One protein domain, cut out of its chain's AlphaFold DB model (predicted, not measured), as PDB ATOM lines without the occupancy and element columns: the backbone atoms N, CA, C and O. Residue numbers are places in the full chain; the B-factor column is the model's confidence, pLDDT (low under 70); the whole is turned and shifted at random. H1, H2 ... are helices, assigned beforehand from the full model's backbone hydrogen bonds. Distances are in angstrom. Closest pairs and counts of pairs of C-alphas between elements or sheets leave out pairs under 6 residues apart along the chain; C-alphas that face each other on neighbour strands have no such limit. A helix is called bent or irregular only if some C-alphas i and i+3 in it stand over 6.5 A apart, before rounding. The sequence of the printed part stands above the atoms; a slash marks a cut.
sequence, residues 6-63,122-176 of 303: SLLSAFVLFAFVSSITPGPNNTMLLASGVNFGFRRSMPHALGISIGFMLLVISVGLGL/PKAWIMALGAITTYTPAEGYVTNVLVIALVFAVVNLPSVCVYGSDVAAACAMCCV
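This is residues 6 to 63 and 122 to 176 of the 303 residues of the protein "Threonine/homoserine/homoserine lactone efflux protein" of Pseudomonas sp. NFPP04 (UniProt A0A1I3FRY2). Two long helices, H3 and H5, lie side by side and run opposite ways as the core of a rod. H1 and H4, a second antiparallel pair, cover this core toward one end, and H2 packs on both core helices toward the other, where the tip of H5 adds length. The printed part has 113 residues with five named helices, H1 to H5 in chain order, and no named strand: all helix. It is compact, with a radius of gyration of the C-alphas of 15.4 A and spans of 54 by 27 by 20 A.

Find C-alpha 6 at (1.204, 3.054, -22.063); from there H1 runs to residue 20, 21.3 A. H2 takes residues 24 to 36, and H3 residues 38 to 63, 33.9 A. H3 is only just irregular, with C-alphas 60 and 63 7.0 A apart. H4 holds residues 122 to 135. H5, residues 141 to 176, spans 51.4 A, has a kink of 29 degrees near residue 166, and ends at (23.618, -33.688, -12.235).

Start at the hub, H5, which touches the four other helices. H2, H3 and H5 form an up-and-down bundle, each running against the one before. H3 touches H5 at a shallow tilt of 20 degrees; their closest C-alphas, Met 53 and Ala 149, are 5.0 A apart. H2 and H3 are a helical hairpin, closest at C-alphas Gly 33 and Ser 41, 5.9 A. H1 touches H4 at 7 degrees, a shallow tilt, opposite ways, closest at C-alphas Phe 11 and Tyr 135, 6.5 A. H1 and H3 are apart. Every O i to N i+4 pair is within hydrogen-bond range in H1, H2 and H4; in H3 19 of 22 are, in H5 28 of 32.

Look for the cut: residues 64 to 121 are not printed, and C-alphas 63 and 122 are 14.7 A apart. The links printed whole are tight. Confidence is low, under 70, at residues 34 to 36 and 165 to 176.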
ATOM      1  N   SER A   6       0.808   3.497 -20.721       91.25
ATOM      2  CA  SER A   6       1.204   3.054 -22.063       91.25
ATOM      3  C   SER A   6       2.656   3.409 -22.401       91.25
ATOM      4  O   SER A   6       3.351   2.622 -23.037       91.25
ATOM      5  N   LEU A   7       3.135   4.580 -21.966       91.25
ATOM      6  CA  LEU A   7       4.529   4.981 -22.167       91.25
ATOM      7  C   LEU A   7       5.463   4.158 -21.276       91.25
ATOM      8  O   LEU A   7       6.518   3.713 -21.723       91.25
ATOM      9  N   LEU A   8       5.046   3.914 -20.030       91.00
ATOM     10  CA  LEU A   8       5.794   3.096 -19.083       91.00
ATOM     11  C   LEU A   8       5.918   1.644 -19.562       91.00
ATOM     12  O   LEU A   8       7.010   1.087 -19.518       91.00
ATOM     13  N   SER A   9       4.839   1.031 -20.057       92.19
ATOM     14  CA  SER A   9       4.884  -0.346 -20.566       92.19
ATOM     15  C   SER A   9       5.763  -0.470 -21.814       92.19
ATOM     16  O   SER A   9       6.582  -1.387 -21.897       92.19
ATOM     17  N   ALA A  10       5.669   0.487 -22.744       93.69
ATOM     18  CA  ALA A  10       6.550   0.552 -23.907       93.69
ATOM     19  C   ALA A  10       8.024   0.706 -23.496       93.69
ATOM     20  O   ALA A  10       8.900   0.041 -24.054       93.69
ATOM     21  N   PHE A  11       8.297   1.534 -22.486       93.81
ATOM     22  CA  PHE A  11       9.641   1.716 -21.956       93.81
ATOM     23  C   PHE A  11      10.179   0.453 -21.269       93.81
ATOM     24  O   PHE A  11      11.330   0.088 -21.492       93.81
ATOM     25  N   VAL A  12       9.362  -0.259 -20.487       94.06
ATOM     26  CA  VAL A  12       9.761  -1.532 -19.858       94.06
ATOM     27  C   VAL A  12      10.152  -2.567 -20.916       94.06
ATOM     28  O   VAL A  12      11.183  -3.227 -20.774       94.06
ATOM     29  N   LEU A  13       9.381  -2.681 -22.004       93.94
ATOM     30  CA  LEU A  13       9.713  -3.566 -23.125       93.94
ATOM     31  C   LEU A  13      11.028  -3.160 -23.797       93.94
ATOM     32  O   LEU A  13      11.890  -4.010 -24.031       93.94
ATOM     33  N   PHE A  14      11.216  -1.865 -24.058       93.06
ATOM     34  CA  PHE A  14      12.471  -1.339 -24.592       93.06
ATOM     35  C   PHE A  14      13.657  -1.654 -23.670       93.06
ATOM     36  O   PHE A  14      14.678  -2.173 -24.128       93.06
ATOM     37  N   ALA A  15      13.519  -1.395 -22.369       92.06
ATOM     38  CA  ALA A  15      14.543  -1.657 -21.367       92.06
ATOM     39  C   ALA A  15      14.903  -3.146 -21.305       92.06
ATOM     40  O   ALA A  15      16.083  -3.492 -21.240       92.06
ATOM     41  N   PHE A  16      13.909  -4.031 -21.397       91.75
ATOM     42  CA  PHE A  16      14.119  -5.474 -21.401       91.75
ATOM     43  C   PHE A  16      14.865  -5.945 -22.654       91.75
ATOM     44  O   PHE A  16      15.916  -6.574 -22.538       91.75
ATOM     45  N   VAL A  17      14.372  -5.597 -23.848       91.00
ATOM     46  CA  VAL A  17      14.970  -6.024 -25.128       91.00
ATOM     47  C   VAL A  17      16.401  -5.506 -25.261       91.00
ATOM     48  O   VAL A  17      17.317  -6.245 -25.633       91.00
ATOM     49  N   SER A  18      16.628  -4.243 -24.910       87.94
ATOM     50  CA  SER A  18      17.955  -3.633 -24.985       87.94
ATOM     51  C   SER A  18      18.954  -4.254 -23.996       87.94
ATOM     52  O   SER A  18      20.108  -4.504 -24.377       87.94
ATOM     53  N   SER A  19      18.505  -4.577 -22.775       85.62
ATOM     54  CA  SER A  19      19.331  -5.190 -21.721       85.62
ATOM     55  C   SER A  19      19.625  -6.668 -21.982       85.62
ATOM     56  O   SER A  19      20.758  -7.110 -21.781       85.62
ATOM     57  N   ILE A  20      18.648  -7.434 -22.479       85.38
ATOM     58  CA  ILE A  20      18.841  -8.858 -22.784       85.38
ATOM     59  C   ILE A  20      19.664  -9.071 -24.053       85.38
ATOM     60  O   ILE A  20      20.250 -10.131 -24.214       85.38
ATOM     61  N   THR A  21      19.762  -8.088 -24.948       83.94
ATOM     62  CA  THR A  21      20.554  -8.218 -26.180       83.94
ATOM     63  C   THR A  21      22.042  -8.436 -25.857       83.94
ATOM     64  O   THR A  21      22.613  -7.637 -25.101       83.94
ATOM     65  N   PRO A  22      22.710  -9.447 -26.452       76.75
ATOM     66  CA  PRO A  22      24.110  -9.749 -26.170       76.75
ATOM     67  C   PRO A  22      25.004  -8.535 -26.438       76.75
ATOM     68  O   PRO A  22      24.819  -7.778 -27.392       76.75
ATOM     69  N   GLY A  23      25.966  -8.315 -25.552       81.38
ATOM     70  CA  GLY A  23      26.879  -7.184 -25.614       81.38
ATOM     71  C   GLY A  23      28.034  -7.359 -24.633       81.38
ATOM     72  O   GLY A  23      28.023  -8.314 -23.854       81.38
ATOM     73  N   PRO A  24      29.007  -6.433 -24.625       80.62
ATOM     74  CA  PRO A  24      30.241  -6.605 -23.863       80.62
ATOM     75  C   PRO A  24      30.021  -6.891 -22.374       80.62
ATOM     76  O   PRO A  24      30.579  -7.851 -21.854       80.62
ATOM     77  N   ASN A  25      29.133  -6.137 -21.711       86.06
ATOM     78  CA  ASN A  25      28.758  -6.360 -20.309       86.06
ATOM     79  C   ASN A  25      28.257  -7.791 -20.059       86.06
ATOM     80  O   ASN A  25      28.742  -8.476 -19.162       86.06
ATOM     81  N   ASN A  26      27.304  -8.251 -20.874       85.69
ATOM     82  CA  ASN A  26      26.648  -9.548 -20.702       85.69
ATOM     83  C   ASN A  26      27.635 -10.693 -20.974       85.69
ATOM     84  O   ASN A  26      27.681 -11.660 -20.220       85.69
ATOM     85  N   THR A  27      28.488 -10.553 -21.993       80.94
ATOM     86  CA  THR A  27      29.539 -11.531 -22.316       80.94
ATOM     87  C   THR A  27      30.623 -11.588 -21.237       80.94
ATOM     88  O   THR A  27      31.091 -12.667 -20.881       80.94
ATOM     89  N   MET A  28      31.012 -10.447 -20.669       79.69
ATOM     90  CA  MET A  28      31.982 -10.400 -19.571       79.69
ATOM     91  C   MET A  28      31.415 -10.979 -18.276       79.69
ATOM     92  O   MET A  28      32.145 -11.622 -17.516       79.69
ATOM     93  N   LEU A  29      30.124 -10.771 -18.011       79.44
ATOM     94  CA  LEU A  29      29.440 -11.364 -16.867       79.44
ATOM     95  C   LEU A  29      29.269 -12.875 -17.044       79.44
ATOM     96  O   LEU A  29      29.510 -13.612 -16.092       79.44
ATOM     97  N   LEU A  30      28.975 -13.340 -18.263       79.19
ATOM     98  CA  LEU A  30      28.999 -14.756 -18.631       79.19
ATOM     99  C   LEU A  30      30.385 -15.359 -18.359       79.19
ATOM    100  O   LEU A  30      30.503 -16.325 -17.609       79.19
ATOM    101  N   ALA A  31      31.453 -14.747 -18.882       74.69
ATOM    102  CA  ALA A  31      32.823 -15.201 -18.644       74.69
ATOM    103  C   ALA A  31      33.183 -15.199 -17.147       74.69
ATOM    104  O   ALA A  31      33.802 -16.142 -16.656       74.69
ATOM    105  N   SER A  32      32.762 -14.178 -16.393       73.50
ATOM    106  CA  SER A  32      32.980 -14.112 -14.941       73.50
ATOM    107  C   SER A  32      32.198 -15.200 -14.195       73.50
ATOM    108  O   SER A  32      32.732 -15.829 -13.282       73.50
ATOM    109  N   GLY A  33      30.962 -15.471 -14.619       72.94
ATOM    110  CA  GLY A  33      30.119 -16.533 -14.083       72.94
ATOM    111  C   GLY A  33      30.739 -17.911 -14.285       72.94
ATOM    112  O   GLY A  33      30.721 -18.716 -13.356       72.94
ATOM    113  N   VAL A  34      31.348 -18.159 -15.453       66.94
ATOM    114  CA  VAL A  34      31.992 -19.447 -15.776       66.94
ATOM    115  C   VAL A  34      33.299 -19.624 -15.008       66.94
ATOM    116  O   VAL A  34      33.550 -20.699 -14.473       66.94
ATOM    117  N   ASN A  35      34.118 -18.575 -14.917       67.38
ATOM    118  CA  ASN A  35      35.442 -18.673 -14.301       67.38
ATOM    119  C   ASN A  35      35.415 -18.577 -12.764       67.38
ATOM    120  O   ASN A  35      36.216 -19.228 -12.098       67.38
ATOM    121  N   PHE A  36      34.500 -17.791 -12.184       69.81
ATOM    122  CA  PHE A  36      34.489 -17.476 -10.743       69.81
ATOM    123  C   PHE A  36      33.201 -17.884 -10.017       69.81
ATOM    124  O   PHE A  36      33.152 -17.852  -8.782       69.81
ATOM    125  N   GLY A  37      32.161 -18.285 -10.754       70.25
ATOM    126  CA  GLY A  37      30.848 -18.639 -10.225       70.25
ATOM    127  C   GLY A  37      29.911 -17.442 -10.023       70.25
ATOM    128  O   GLY A  37      30.324 -16.285  -9.901       70.25
ATOM    129  N   PHE A  38      28.610 -17.735  -9.921       74.19
ATOM    130  CA  PHE A  38      27.547 -16.724  -9.827       74.19
ATOM    131  C   PHE A  38      27.686 -15.804  -8.604       74.19
ATOM    132  O   PHE A  38      27.666 -14.583  -8.732       74.19
ATOM    133  N   ARG A  39      27.925 -16.374  -7.411       72.25
ATOM    134  CA  ARG A  39      28.043 -15.595  -6.160       72.25
ATOM    135  C   ARG A  39      29.172 -14.560  -6.197       72.25
ATOM    136  O   ARG A  39      28.995 -13.465  -5.679       72.25
ATOM    137  N   ARG A  40      30.317 -14.886  -6.809       72.62
ATOM    138  CA  ARG A  40      31.454 -13.954  -6.937       72.62
ATOM    139  C   ARG A  40      31.250 -12.917  -8.044       72.62
ATOM    140  O   ARG A  40      31.940 -11.906  -8.046       72.62
ATOM    141  N   SER A  41      30.282 -13.140  -8.932       77.81
ATOM    142  CA  SER A  41      29.933 -12.234 -10.033       77.81
ATOM    143  C   SER A  41      28.813 -11.245  -9.672       77.81
ATOM    144  O   SER A  41      28.533 -10.333 -10.444       77.81
ATOM    145  N   MET A  42      28.197 -11.360  -8.489       80.56
ATOM    146  CA  MET A  42      27.174 -10.413  -8.019       80.56
ATOM    147  C   MET A  42      27.660  -8.963  -7.901       80.56
ATOM    148  O   MET A  42      26.953  -8.079  -8.385       80.56
ATOM    149  N   PRO A  43      28.863  -8.674  -7.363       84.00
ATOM    150  CA  PRO A  43      29.383  -7.307  -7.352       84.00
ATOM    151  C   PRO A  43      29.525  -6.715  -8.760       84.00
ATOM    152  O   PRO A  43      29.266  -5.533  -8.956       84.00
ATOM    153  N   HIS A  44      29.879  -7.538  -9.751       83.69
ATOM    154  CA  HIS A  44      29.960  -7.132 -11.153       83.69
ATOM    155  C   HIS A  44      28.560  -6.807 -11.710       83.69
ATOM    156  O   HIS A  44      28.362  -5.717 -12.244       83.69
ATOM    157  N   ALA A  45      27.566  -7.684 -11.518       86.19
ATOM    158  CA  ALA A  45      26.187  -7.441 -11.961       86.19
ATOM    159  C   ALA A  45      25.584  -6.160 -11.349       86.19
ATOM    160  O   ALA A  45      24.984  -5.349 -12.056       86.19
ATOM    161  N   LEU A  46      25.801  -5.941 -10.048       88.00
ATOM    162  CA  LEU A  46      25.373  -4.721  -9.357       88.00
ATOM    163  C   LEU A  46      26.101  -3.480  -9.881       88.00
ATOM    164  O   LEU A  46      25.475  -2.435 -10.042       88.00
ATOM    165  N   GLY A  47      27.395  -3.595 -10.188       87.62
ATOM    166  CA  GLY A  47      28.176  -2.511 -10.782       87.62
ATOM    167  C   GLY A  47      27.654  -2.103 -12.157       87.62
ATOM    168  O   GLY A  47      27.523  -0.912 -12.423       87.62
ATOM    169  N   ILE A  48      27.271  -3.069 -13.001       90.19
ATOM    170  CA  ILE A  48      26.620  -2.791 -14.293       90.19
ATOM    171  C   ILE A  48      25.298  -2.049 -14.073       90.19
ATOM    172  O   ILE A  48      25.078  -1.009 -14.691       90.19
ATOM    173  N   SER A  49      24.431  -2.557 -13.190       91.12
ATOM    174  CA  SER A  49      23.101  -1.973 -12.972       91.12
ATOM    175  C   SER A  49      23.179  -0.550 -12.402       91.12
ATOM    176  O   SER A  49      22.620   0.381 -12.982       91.12
ATOM    177  N   ILE A  50      23.952  -0.347 -11.328       93.88
ATOM    178  CA  ILE A  50      24.105   0.967 -10.686       93.88
ATOM    179  C   ILE A  50      24.890   1.933 -11.579       93.88
ATOM    180  O   ILE A  50      24.498   3.089 -11.717       93.88
ATOM    181  N   GLY A  51      25.968   1.477 -12.223       92.62
ATOM    182  CA  GLY A  51      26.739   2.312 -13.146       92.62
ATOM    183  C   GLY A  51      25.893   2.813 -14.313       92.62
ATOM    184  O   GLY A  51      25.988   3.982 -14.683       92.62
ATOM    185  N   PHE A  52      25.016   1.958 -14.847       93.38
ATOM    186  CA  PHE A  52      24.107   2.332 -15.922       93.38
ATOM    187  C   PHE A  52      23.013   3.291 -15.443       93.38
ATOM    188  O   PHE A  52      22.745   4.289 -16.105       93.38
ATOM    189  N   MET A  53      22.438   3.048 -14.262       94.44
ATOM    190  CA  MET A  53      21.476   3.958 -13.632       94.44
ATOM    191  C   MET A  53      22.055   5.371 -13.467       94.44
ATOM    192  O   MET A  53      21.416   6.349 -13.849       94.44
ATOM    193  N   LEU A  54      23.286   5.482 -12.959       95.19
ATOM    194  CA  LEU A  54      23.984   6.763 -12.803       95.19
ATOM    195  C   LEU A  54      24.249   7.452 -14.147       95.19
ATOM    196  O   LEU A  54      24.112   8.673 -14.248       95.19
ATOM    197  N   LEU A  55      24.589   6.681 -15.181       93.50
ATOM    198  CA  LEU A  55      24.767   7.197 -16.537       93.50
ATOM    199  C   LEU A  55      23.451   7.765 -17.086       93.50
ATOM    200  O   LEU A  55      23.446   8.885 -17.586       93.50
ATOM    201  N   VAL A  56      22.331   7.047 -16.939       93.69
ATOM    202  CA  VAL A  56      20.999   7.511 -17.373       93.69
ATOM    203  C   VAL A  56      20.599   8.797 -16.656       93.69
ATOM    204  O   VAL A  56      20.166   9.742 -17.311       93.69
ATOM    205  N   ILE A  57      20.796   8.867 -15.334       94.25
ATOM    206  CA  ILE A  57      20.538  10.088 -14.557       94.25
ATOM    207  C   ILE A  57      21.393  11.237 -15.089       94.25
ATOM    208  O   ILE A  57      20.878  12.320 -15.331       94.25
ATOM    209  N   SER A  58      22.683  11.000 -15.329       93.06
ATOM    210  CA  SER A  58      23.598  12.037 -15.815       93.06
ATOM    211  C   SER A  58      23.203  12.548 -17.201       93.06
ATOM    212  O   SER A  58      23.161  13.757 -17.424       93.06
ATOM    213  N   VAL A  59      22.855  11.643 -18.122       91.12
ATOM    214  CA  VAL A  59      22.347  11.993 -19.457       91.12
ATOM    215  C   VAL A  59      21.051  12.791 -19.351       91.12
ATOM    216  O   VAL A  59      20.940  13.833 -19.994       91.12
ATOM    217  N   GLY A  60      20.119  12.344 -18.506       89.00
ATOM    218  CA  GLY A  60      18.864  13.036 -18.239       89.00
ATOM    219  C   GLY A  60      19.064  14.420 -17.628       89.00
ATOM    220  O   GLY A  60      18.383  15.350 -18.013       89.00
ATOM    221  N   LEU A  61      20.050  14.624 -16.755       90.06
ATOM    222  CA  LEU A  61      20.346  15.941 -16.174       90.06
ATOM    223  C   LEU A  61      21.083  16.901 -17.126       90.06
ATOM    224  O   LEU A  61      21.450  18.000 -16.718       90.06
ATOM    225  N   GLY A  62      21.290  16.517 -18.388       85.38
ATOM    226  CA  GLY A  62      21.846  17.398 -19.415       85.38
ATOM    227  C   GLY A  62      23.278  17.075 -19.834       85.38
ATOM    228  O   GLY A  62      23.831  17.785 -20.670       85.38
ATOM    229  N   LEU A  63      23.876  15.974 -19.358       82.00
ATOM    230  CA  LEU A  63      25.170  15.519 -19.889       82.00
ATOM    231  C   LEU A  63      25.082  15.201 -21.395       82.00
ATOM    232  O   LEU A  63      26.066  15.345 -22.115       82.00
ATOM    233  N   PRO A 122      29.758   2.223 -25.536       80.81
ATOM    234  CA  PRO A 122      28.908   2.965 -26.470       80.81
ATOM    235  C   PRO A 122      27.473   2.422 -26.535       80.81
ATOM    236  O   PRO A 122      26.542   3.184 -26.783       80.81
ATOM    237  N   LYS A 123      27.261   1.125 -26.252       86.00
ATOM    238  CA  LYS A 123      25.910   0.551 -26.160       86.00
ATOM    239  C   LYS A 123      25.118   1.188 -25.016       86.00
ATOM    240  O   LYS A 123      23.943   1.492 -25.203       86.00
ATOM    241  N   ALA A 124      25.755   1.414 -23.865       89.75
ATOM    242  CA  ALA A 124      25.111   2.061 -22.727       89.75
ATOM    243  C   ALA A 124      24.684   3.494 -23.084       89.75
ATOM    244  O   ALA A 124      23.541   3.876 -22.852       89.75
ATOM    245  N   TRP A 125      25.553   4.256 -23.746       89.12
ATOM    246  CA  TRP A 125      25.225   5.611 -24.198       89.12
ATOM    247  C   TRP A 125      24.036   5.662 -25.151       89.12
ATOM    248  O   TRP A 125      23.127   6.461 -24.942       89.12
ATOM    249  N   ILE A 126      24.005   4.788 -26.159       86.88
ATOM    250  CA  ILE A 126      22.894   4.728 -27.119       86.88
ATOM    251  C   ILE A 126      21.577   4.394 -26.405       86.88
ATOM    252  O   ILE A 126      20.557   5.026 -26.669       86.88
ATOM    253  N   MET A 127      21.599   3.439 -25.470       91.50
ATOM    254  CA  MET A 127      20.417   3.069 -24.687       91.50
ATOM    255  C   MET A 127      19.928   4.212 -23.791       91.50
ATOM    256  O   MET A 127      18.730   4.480 -23.752       91.50
ATOM    257  N   ALA A 128      20.840   4.886 -23.085       92.00
ATOM    258  CA  ALA A 128      20.500   5.990 -22.196       92.00
ATOM    259  C   ALA A 128      19.956   7.194 -22.969       92.00
ATOM    260  O   ALA A 128      18.916   7.730 -22.602       92.00
ATOM    261  N   LEU A 129      20.608   7.578 -24.070       89.44
ATOM    262  CA  LEU A 129      20.130   8.658 -24.931       89.44
ATOM    263  C   LEU A 129      18.755   8.328 -25.509       89.44
ATOM    264  O   LEU A 129      17.846   9.133 -25.351       89.44
ATOM    265  N   GLY A 130      18.570   7.131 -26.078       89.44
ATOM    266  CA  GLY A 130      17.276   6.705 -26.618       89.44
ATOM    267  C   GLY A 130      16.164   6.706 -25.567       89.44
ATOM    268  O   GLY A 130      15.065   7.189 -25.823       89.44
ATOM    269  N   ALA A 131      16.453   6.246 -24.350       91.88
ATOM    270  CA  ALA A 131      15.494   6.292 -23.252       91.88
ATOM    271  C   ALA A 131      15.089   7.724 -22.889       91.88
ATOM    272  O   ALA A 131      13.900   8.031 -22.797       91.88
ATOM    273  N   ILE A 132      16.076   8.607 -22.727       91.50
ATOM    274  CA  ILE A 132      15.830   9.991 -22.334       91.50
ATOM    275  C   ILE A 132      15.074  10.749 -23.430       91.50
ATOM    276  O   ILE A 132      14.083  11.409 -23.128       91.50
ATOM    277  N   THR A 133      15.473  10.614 -24.697       88.88
ATOM    278  CA  THR A 133      14.865  11.365 -25.807       88.88
ATOM    279  C   THR A 133      13.482  10.864 -26.200       88.88
ATOM    280  O   THR A 133      12.660  11.653 -26.651       88.88
ATOM    281  N   THR A 134      13.225   9.560 -26.073       89.88
ATOM    282  CA  THR A 134      11.993   8.945 -26.593       89.88
ATOM    283  C   THR A 134      10.935   8.752 -25.514       89.88
ATOM    284  O   THR A 134       9.747   8.837 -25.814       89.88
ATOM    285  N   TYR A 135      11.339   8.503 -24.265       90.56
ATOM    286  CA  TYR A 135      10.416   8.076 -23.210       90.56
ATOM    287  C   TYR A 135      10.294   9.055 -22.040       90.56
ATOM    288  O   TYR A 135       9.517   8.771 -21.133       90.56
ATOM    289  N   THR A 136      10.994  10.198 -22.042       91.06
ATOM    290  CA  THR A 136      10.908  11.189 -20.949       91.06
ATOM    291  C   THR A 136       9.987  12.354 -21.321       91.06
ATOM    292  O   THR A 136      10.353  13.166 -22.172       91.06
ATOM    293  N   PRO A 137       8.812  12.500 -20.680       89.19
ATOM    294  CA  PRO A 137       7.964  13.677 -20.853       89.19
ATOM    295  C   PRO A 137       8.614  14.952 -20.295       89.19
ATOM    296  O   PRO A 137       9.313  14.902 -19.281       89.19
ATOM    297  N   ALA A 138       8.324  16.100 -20.919       85.19
ATOM    298  CA  ALA A 138       8.846  17.408 -20.507       85.19
ATOM    299  C   ALA A 138       8.287  17.891 -19.153       85.19
ATOM    300  O   ALA A 138       8.979  18.562 -18.387       85.19
ATOM    301  N   GLU A 139       7.045  17.535 -18.824       86.75
ATOM    302  CA  GLU A 139       6.438  17.868 -17.535       86.75
ATOM    303  C   GLU A 139       6.993  16.983 -16.416       86.75
ATOM    304  O   GLU A 139       6.986  15.758 -16.525       86.75
ATOM    305  N   GLY A 140       7.449  17.581 -15.309       85.69
ATOM    306  CA  GLY A 140       8.033  16.813 -14.201       85.69
ATOM    307  C   GLY A 140       9.309  16.059 -14.599       85.69
ATOM    308  O   GLY A 140       9.578  14.980 -14.073       85.69
ATOM    309  N   TYR A 141      10.077  16.624 -15.535       88.69
ATOM    310  CA  TYR A 141      11.209  15.990 -16.207       88.69
ATOM    311  C   TYR A 141      12.174  15.256 -15.262       88.69
ATOM    312  O   TYR A 141      12.420  14.069 -15.448       88.69
ATOM    313  N   VAL A 142      12.650  15.912 -14.197       89.94
ATOM    314  CA  VAL A 142      13.592  15.308 -13.233       89.94
ATOM    315  C   VAL A 142      13.007  14.051 -12.582       89.94
ATOM    316  O   VAL A 142      13.683  13.029 -12.487       89.94
ATOM    317  N   THR A 143      11.735  14.090 -12.186       91.12
ATOM    318  CA  THR A 143      11.043  12.929 -11.613       91.12
ATOM    319  C   THR A 143      10.941  11.794 -12.632       91.12
ATOM    320  O   THR A 143      11.222  10.647 -12.292       91.12
ATOM    321  N   ASN A 144      10.604  12.096 -13.889       91.31
ATOM    322  CA  ASN A 144      10.516  11.085 -14.949       91.31
ATOM    323  C   ASN A 144      11.881  10.456 -15.266       91.31
ATOM    324  O   ASN A 144      11.961   9.241 -15.435       91.31
ATOM    325  N   VAL A 145      12.964  11.243 -15.268       92.31
ATOM    326  CA  VAL A 145      14.338  10.734 -15.419       92.31
ATOM    327  C   VAL A 145      14.676   9.735 -14.309       92.31
ATOM    328  O   VAL A 145      15.205   8.659 -14.590       92.31
ATOM    329  N   LEU A 146      14.340  10.052 -13.055       93.50
ATOM    330  CA  LEU A 146      14.574   9.149 -11.923       93.50
ATOM    331  C   LEU A 146      13.752   7.857 -12.037       93.50
ATOM    332  O   LEU A 146      14.279   6.776 -11.770       93.50
ATOM    333  N   VAL A 147      12.493   7.948 -12.477       92.62
ATOM    334  CA  VAL A 147      11.638   6.773 -12.724       92.62
ATOM    335  C   VAL A 147      12.230   5.887 -13.821       92.62
ATOM    336  O   VAL A 147      12.351   4.679 -13.628       92.62
ATOM    337  N   ILE A 148      12.657   6.472 -14.942       92.94
ATOM    338  CA  ILE A 148      13.296   5.761 -16.061       92.94
ATOM    339  C   ILE A 148      14.576   5.060 -15.602       92.94
ATOM    340  O   ILE A 148      14.772   3.878 -15.894       92.94
ATOM    341  N   ALA A 149      15.428   5.757 -14.848       94.12
ATOM    342  CA  ALA A 149      16.664   5.195 -14.313       94.12
ATOM    343  C   ALA A 149      16.392   4.016 -13.361       94.12
ATOM    344  O   ALA A 149      17.054   2.979 -13.456       94.12
ATOM    345  N   LEU A 150      15.387   4.144 -12.489       94.19
ATOM    346  CA  LEU A 150      14.992   3.089 -11.558       94.19
ATOM    347  C   LEU A 150      14.427   1.867 -12.286       94.19
ATOM    348  O   LEU A 150      14.827   0.740 -12.001       94.19
ATOM    349  N   VAL A 151      13.530   2.076 -13.252       93.06
ATOM    350  CA  VAL A 151      12.966   0.994 -14.069       93.06
ATOM    351  C   VAL A 151      14.073   0.277 -14.835       93.06
ATOM    352  O   VAL A 151      14.098  -0.953 -14.850       93.06
ATOM    353  N   PHE A 152      15.047   1.006 -15.386       92.75
ATOM    354  CA  PHE A 152      16.222   0.380 -15.983       92.75
ATOM    355  C   PHE A 152      17.005  -0.458 -14.982       92.75
ATOM    356  O   PHE A 152      17.349  -1.584 -15.309       92.75
ATOM    357  N   ALA A 153      17.278   0.038 -13.775       91.12
ATOM    358  CA  ALA A 153      18.009  -0.731 -12.770       91.12
ATOM    359  C   ALA A 153      17.274  -2.034 -12.393       91.12
ATOM    360  O   ALA A 153      17.900  -3.096 -12.301       91.12
ATOM    361  N   VAL A 154      15.947  -1.957 -12.234       91.56
ATOM    362  CA  VAL A 154      15.071  -3.085 -11.874       91.56
ATOM    363  C   VAL A 154      14.944  -4.106 -13.001       91.56
ATOM    364  O   VAL A 154      14.893  -5.297 -12.716       91.56
ATOM    365  N   VAL A 155      14.911  -3.677 -14.266       90.56
ATOM    366  CA  VAL A 155      14.821  -4.578 -15.430       90.56
ATOM    367  C   VAL A 155      16.193  -5.135 -15.814       90.56
ATOM    368  O   VAL A 155      16.330  -6.321 -16.103       90.56
ATOM    369  N   ASN A 156      17.235  -4.307 -15.776       87.56
ATOM    370  CA  ASN A 156      18.583  -4.683 -16.186       87.56
ATOM    371  C   ASN A 156      19.178  -5.734 -15.246       87.56
ATOM    372  O   ASN A 156      19.736  -6.718 -15.720       87.56
ATOM    373  N   LEU A 157      19.018  -5.580 -13.925       86.44
ATOM    374  CA  LEU A 157      19.578  -6.517 -12.948       86.44
ATOM    375  C   LEU A 157      19.151  -7.984 -13.188       86.44
ATOM    376  O   LEU A 157      20.044  -8.824 -13.307       86.44
ATOM    377  N   PRO A 158      17.857  -8.343 -13.302       85.44
ATOM    378  CA  PRO A 158      17.455  -9.708 -13.623       85.44
ATOM    379  C   PRO A 158      17.910 -10.124 -15.025       85.44
ATOM    380  O   PRO A 158      18.414 -11.235 -15.169       85.44
ATOM    381  N   SER A 159      17.832  -9.246 -16.035       85.19
ATOM    382  CA  SER A 159      18.302  -9.558 -17.392       85.19
ATOM    383  C   SER A 159      19.784  -9.938 -17.433       85.19
ATOM    384  O   SER A 159      20.139 -10.927 -18.070       85.19
ATOM    385  N   VAL A 160      20.660  -9.211 -16.731       83.00
ATOM    386  CA  VAL A 160      22.089  -9.563 -16.658       83.00
ATOM    387  C   VAL A 160      22.324 -10.778 -15.767       83.00
ATOM    388  O   VAL A 160      23.206 -11.586 -16.051       83.00
ATOM    389  N   CYS A 161      21.522 -10.959 -14.713       82.38
ATOM    390  CA  CYS A 161      21.621 -12.144 -13.868       82.38
ATOM    391  C   CYS A 161      21.361 -13.430 -14.653       82.38
ATOM    392  O   CYS A 161      22.059 -14.396 -14.367       82.38
ATOM    393  N   VAL A 162      20.467 -13.432 -15.654       82.69
ATOM    394  CA  VAL A 162      20.231 -14.592 -16.542       82.69
ATOM    395  C   VAL A 162      21.544 -15.079 -17.166       82.69
ATOM    396  O   VAL A 162      21.908 -16.242 -17.016       82.69
ATOM    397  N   TYR A 163      22.350 -14.165 -17.717       76.94
ATOM    398  CA  TYR A 163      23.669 -14.485 -18.279       76.94
ATOM    399  C   TYR A 163      24.656 -15.057 -17.251       76.94
ATOM    400  O   TYR A 163      25.513 -15.872 -17.590       76.94
ATOM    401  N   GLY A 164      24.556 -14.636 -15.989       70.62
ATOM    402  CA  GLY A 164      25.366 -15.182 -14.900       70.62
ATOM    403  C   GLY A 164      24.841 -16.514 -14.346       70.62
ATOM    404  O   GLY A 164      25.637 -17.340 -13.891       70.62
ATOM    405  N   SER A 165      23.522 -16.728 -14.342       66.12
ATOM    406  CA  SER A 165      22.850 -17.885 -13.738       66.12
ATOM    407  C   SER A 165      22.724 -19.070 -14.684       66.12
ATOM    408  O   SER A 165      22.819 -20.204 -14.218       66.12
ATOM    409  N   ASP A 166      22.595 -18.841 -15.993       58.03
ATOM    410  CA  ASP A 166      22.596 -19.911 -17.003       58.03
ATOM    411  C   ASP A 166      23.889 -20.731 -16.942       58.03
ATOM    412  O   ASP A 166      23.906 -21.929 -17.206       58.03
ATOM    413  N   VAL A 167      24.970 -20.122 -16.454       53.50
ATOM    414  CA  VAL A 167      26.231 -20.797 -16.148       53.50
ATOM    415  C   VAL A 167      26.155 -21.660 -14.888       53.50
ATOM    416  O   VAL A 167      26.719 -22.753 -14.859       53.50
ATOM    417  N   ALA A 168      25.463 -21.200 -13.842       46.31
ATOM    418  CA  ALA A 168      25.231 -22.002 -12.643       46.31
ATOM    419  C   ALA A 168      24.343 -23.213 -12.965       46.31
ATOM    420  O   ALA A 168      24.629 -24.307 -12.484       46.31
ATOM    421  N   ALA A 169      23.342 -23.042 -13.835       45.19
ATOM    422  CA  ALA A 169      22.514 -24.125 -14.355       45.19
ATOM    423  C   ALA A 169      23.299 -25.054 -15.296       45.19
ATOM    424  O   ALA A 169      23.188 -26.263 -15.154       45.19
ATOM    425  N   ALA A 170      24.152 -24.541 -16.190       44.28
ATOM    426  CA  ALA A 170      25.009 -25.358 -17.056       44.28
ATOM    427  C   ALA A 170      26.055 -26.169 -16.265       44.28
ATOM    428  O   ALA A 170      26.245 -27.357 -16.527       44.28
ATOM    429  N   CYS A 171      26.680 -25.574 -15.242       42.12
ATOM    430  CA  CYS A 171      27.553 -26.296 -14.311       42.12
ATOM    431  C   CYS A 171      26.773 -27.304 -13.453       42.12
ATOM    432  O   CYS A 171      27.240 -28.428 -13.273       42.12
ATOM    433  N   ALA A 172      25.587 -26.944 -12.951       38.09
ATOM    434  CA  ALA A 172      24.735 -27.848 -12.179       38.09
ATOM    435  C   ALA A 172      24.213 -29.011 -13.033       38.09
ATOM    436  O   ALA A 172      24.224 -30.142 -12.566       38.09
ATOM    437  N   MET A 173      23.853 -28.779 -14.297       37.91
ATOM    438  CA  MET A 173      23.496 -29.820 -15.265       37.91
ATOM    439  C   MET A 173      24.693 -30.725 -15.582       37.91
ATOM    440  O   MET A 173      24.514 -31.936 -15.685       37.91
ATOM    441  N   CYS A 174      25.919 -30.189 -15.638       40.50
ATOM    442  CA  CYS A 174      27.129 -31.012 -15.746       40.50
ATOM    443  C   CYS A 174      27.382 -31.850 -14.470       40.50
ATOM    444  O   CYS A 174      27.785 -33.005 -14.578       40.50
ATOM    445  N   CYS A 175      27.084 -31.326 -13.268       37.09
ATOM    446  CA  CYS A 175      27.178 -32.082 -12.002       37.09
ATOM    447  C   CYS A 175      26.019 -33.094 -11.804       37.09
ATOM    448  O   CYS A 175      26.229 -34.138 -11.183       37.09
ATOM    449  N   VAL A 176      24.815 -32.821 -12.325       40.19
ATOM    450  CA  VAL A 176      23.618 -33.688 -12.235       40.19
ATOM    451  C   VAL A 176      23.621 -34.775 -13.313       40.19
ATOM    452  O   VAL A 176      23.149 -35.883 -13.057       40.19
TER     453      VAL A 176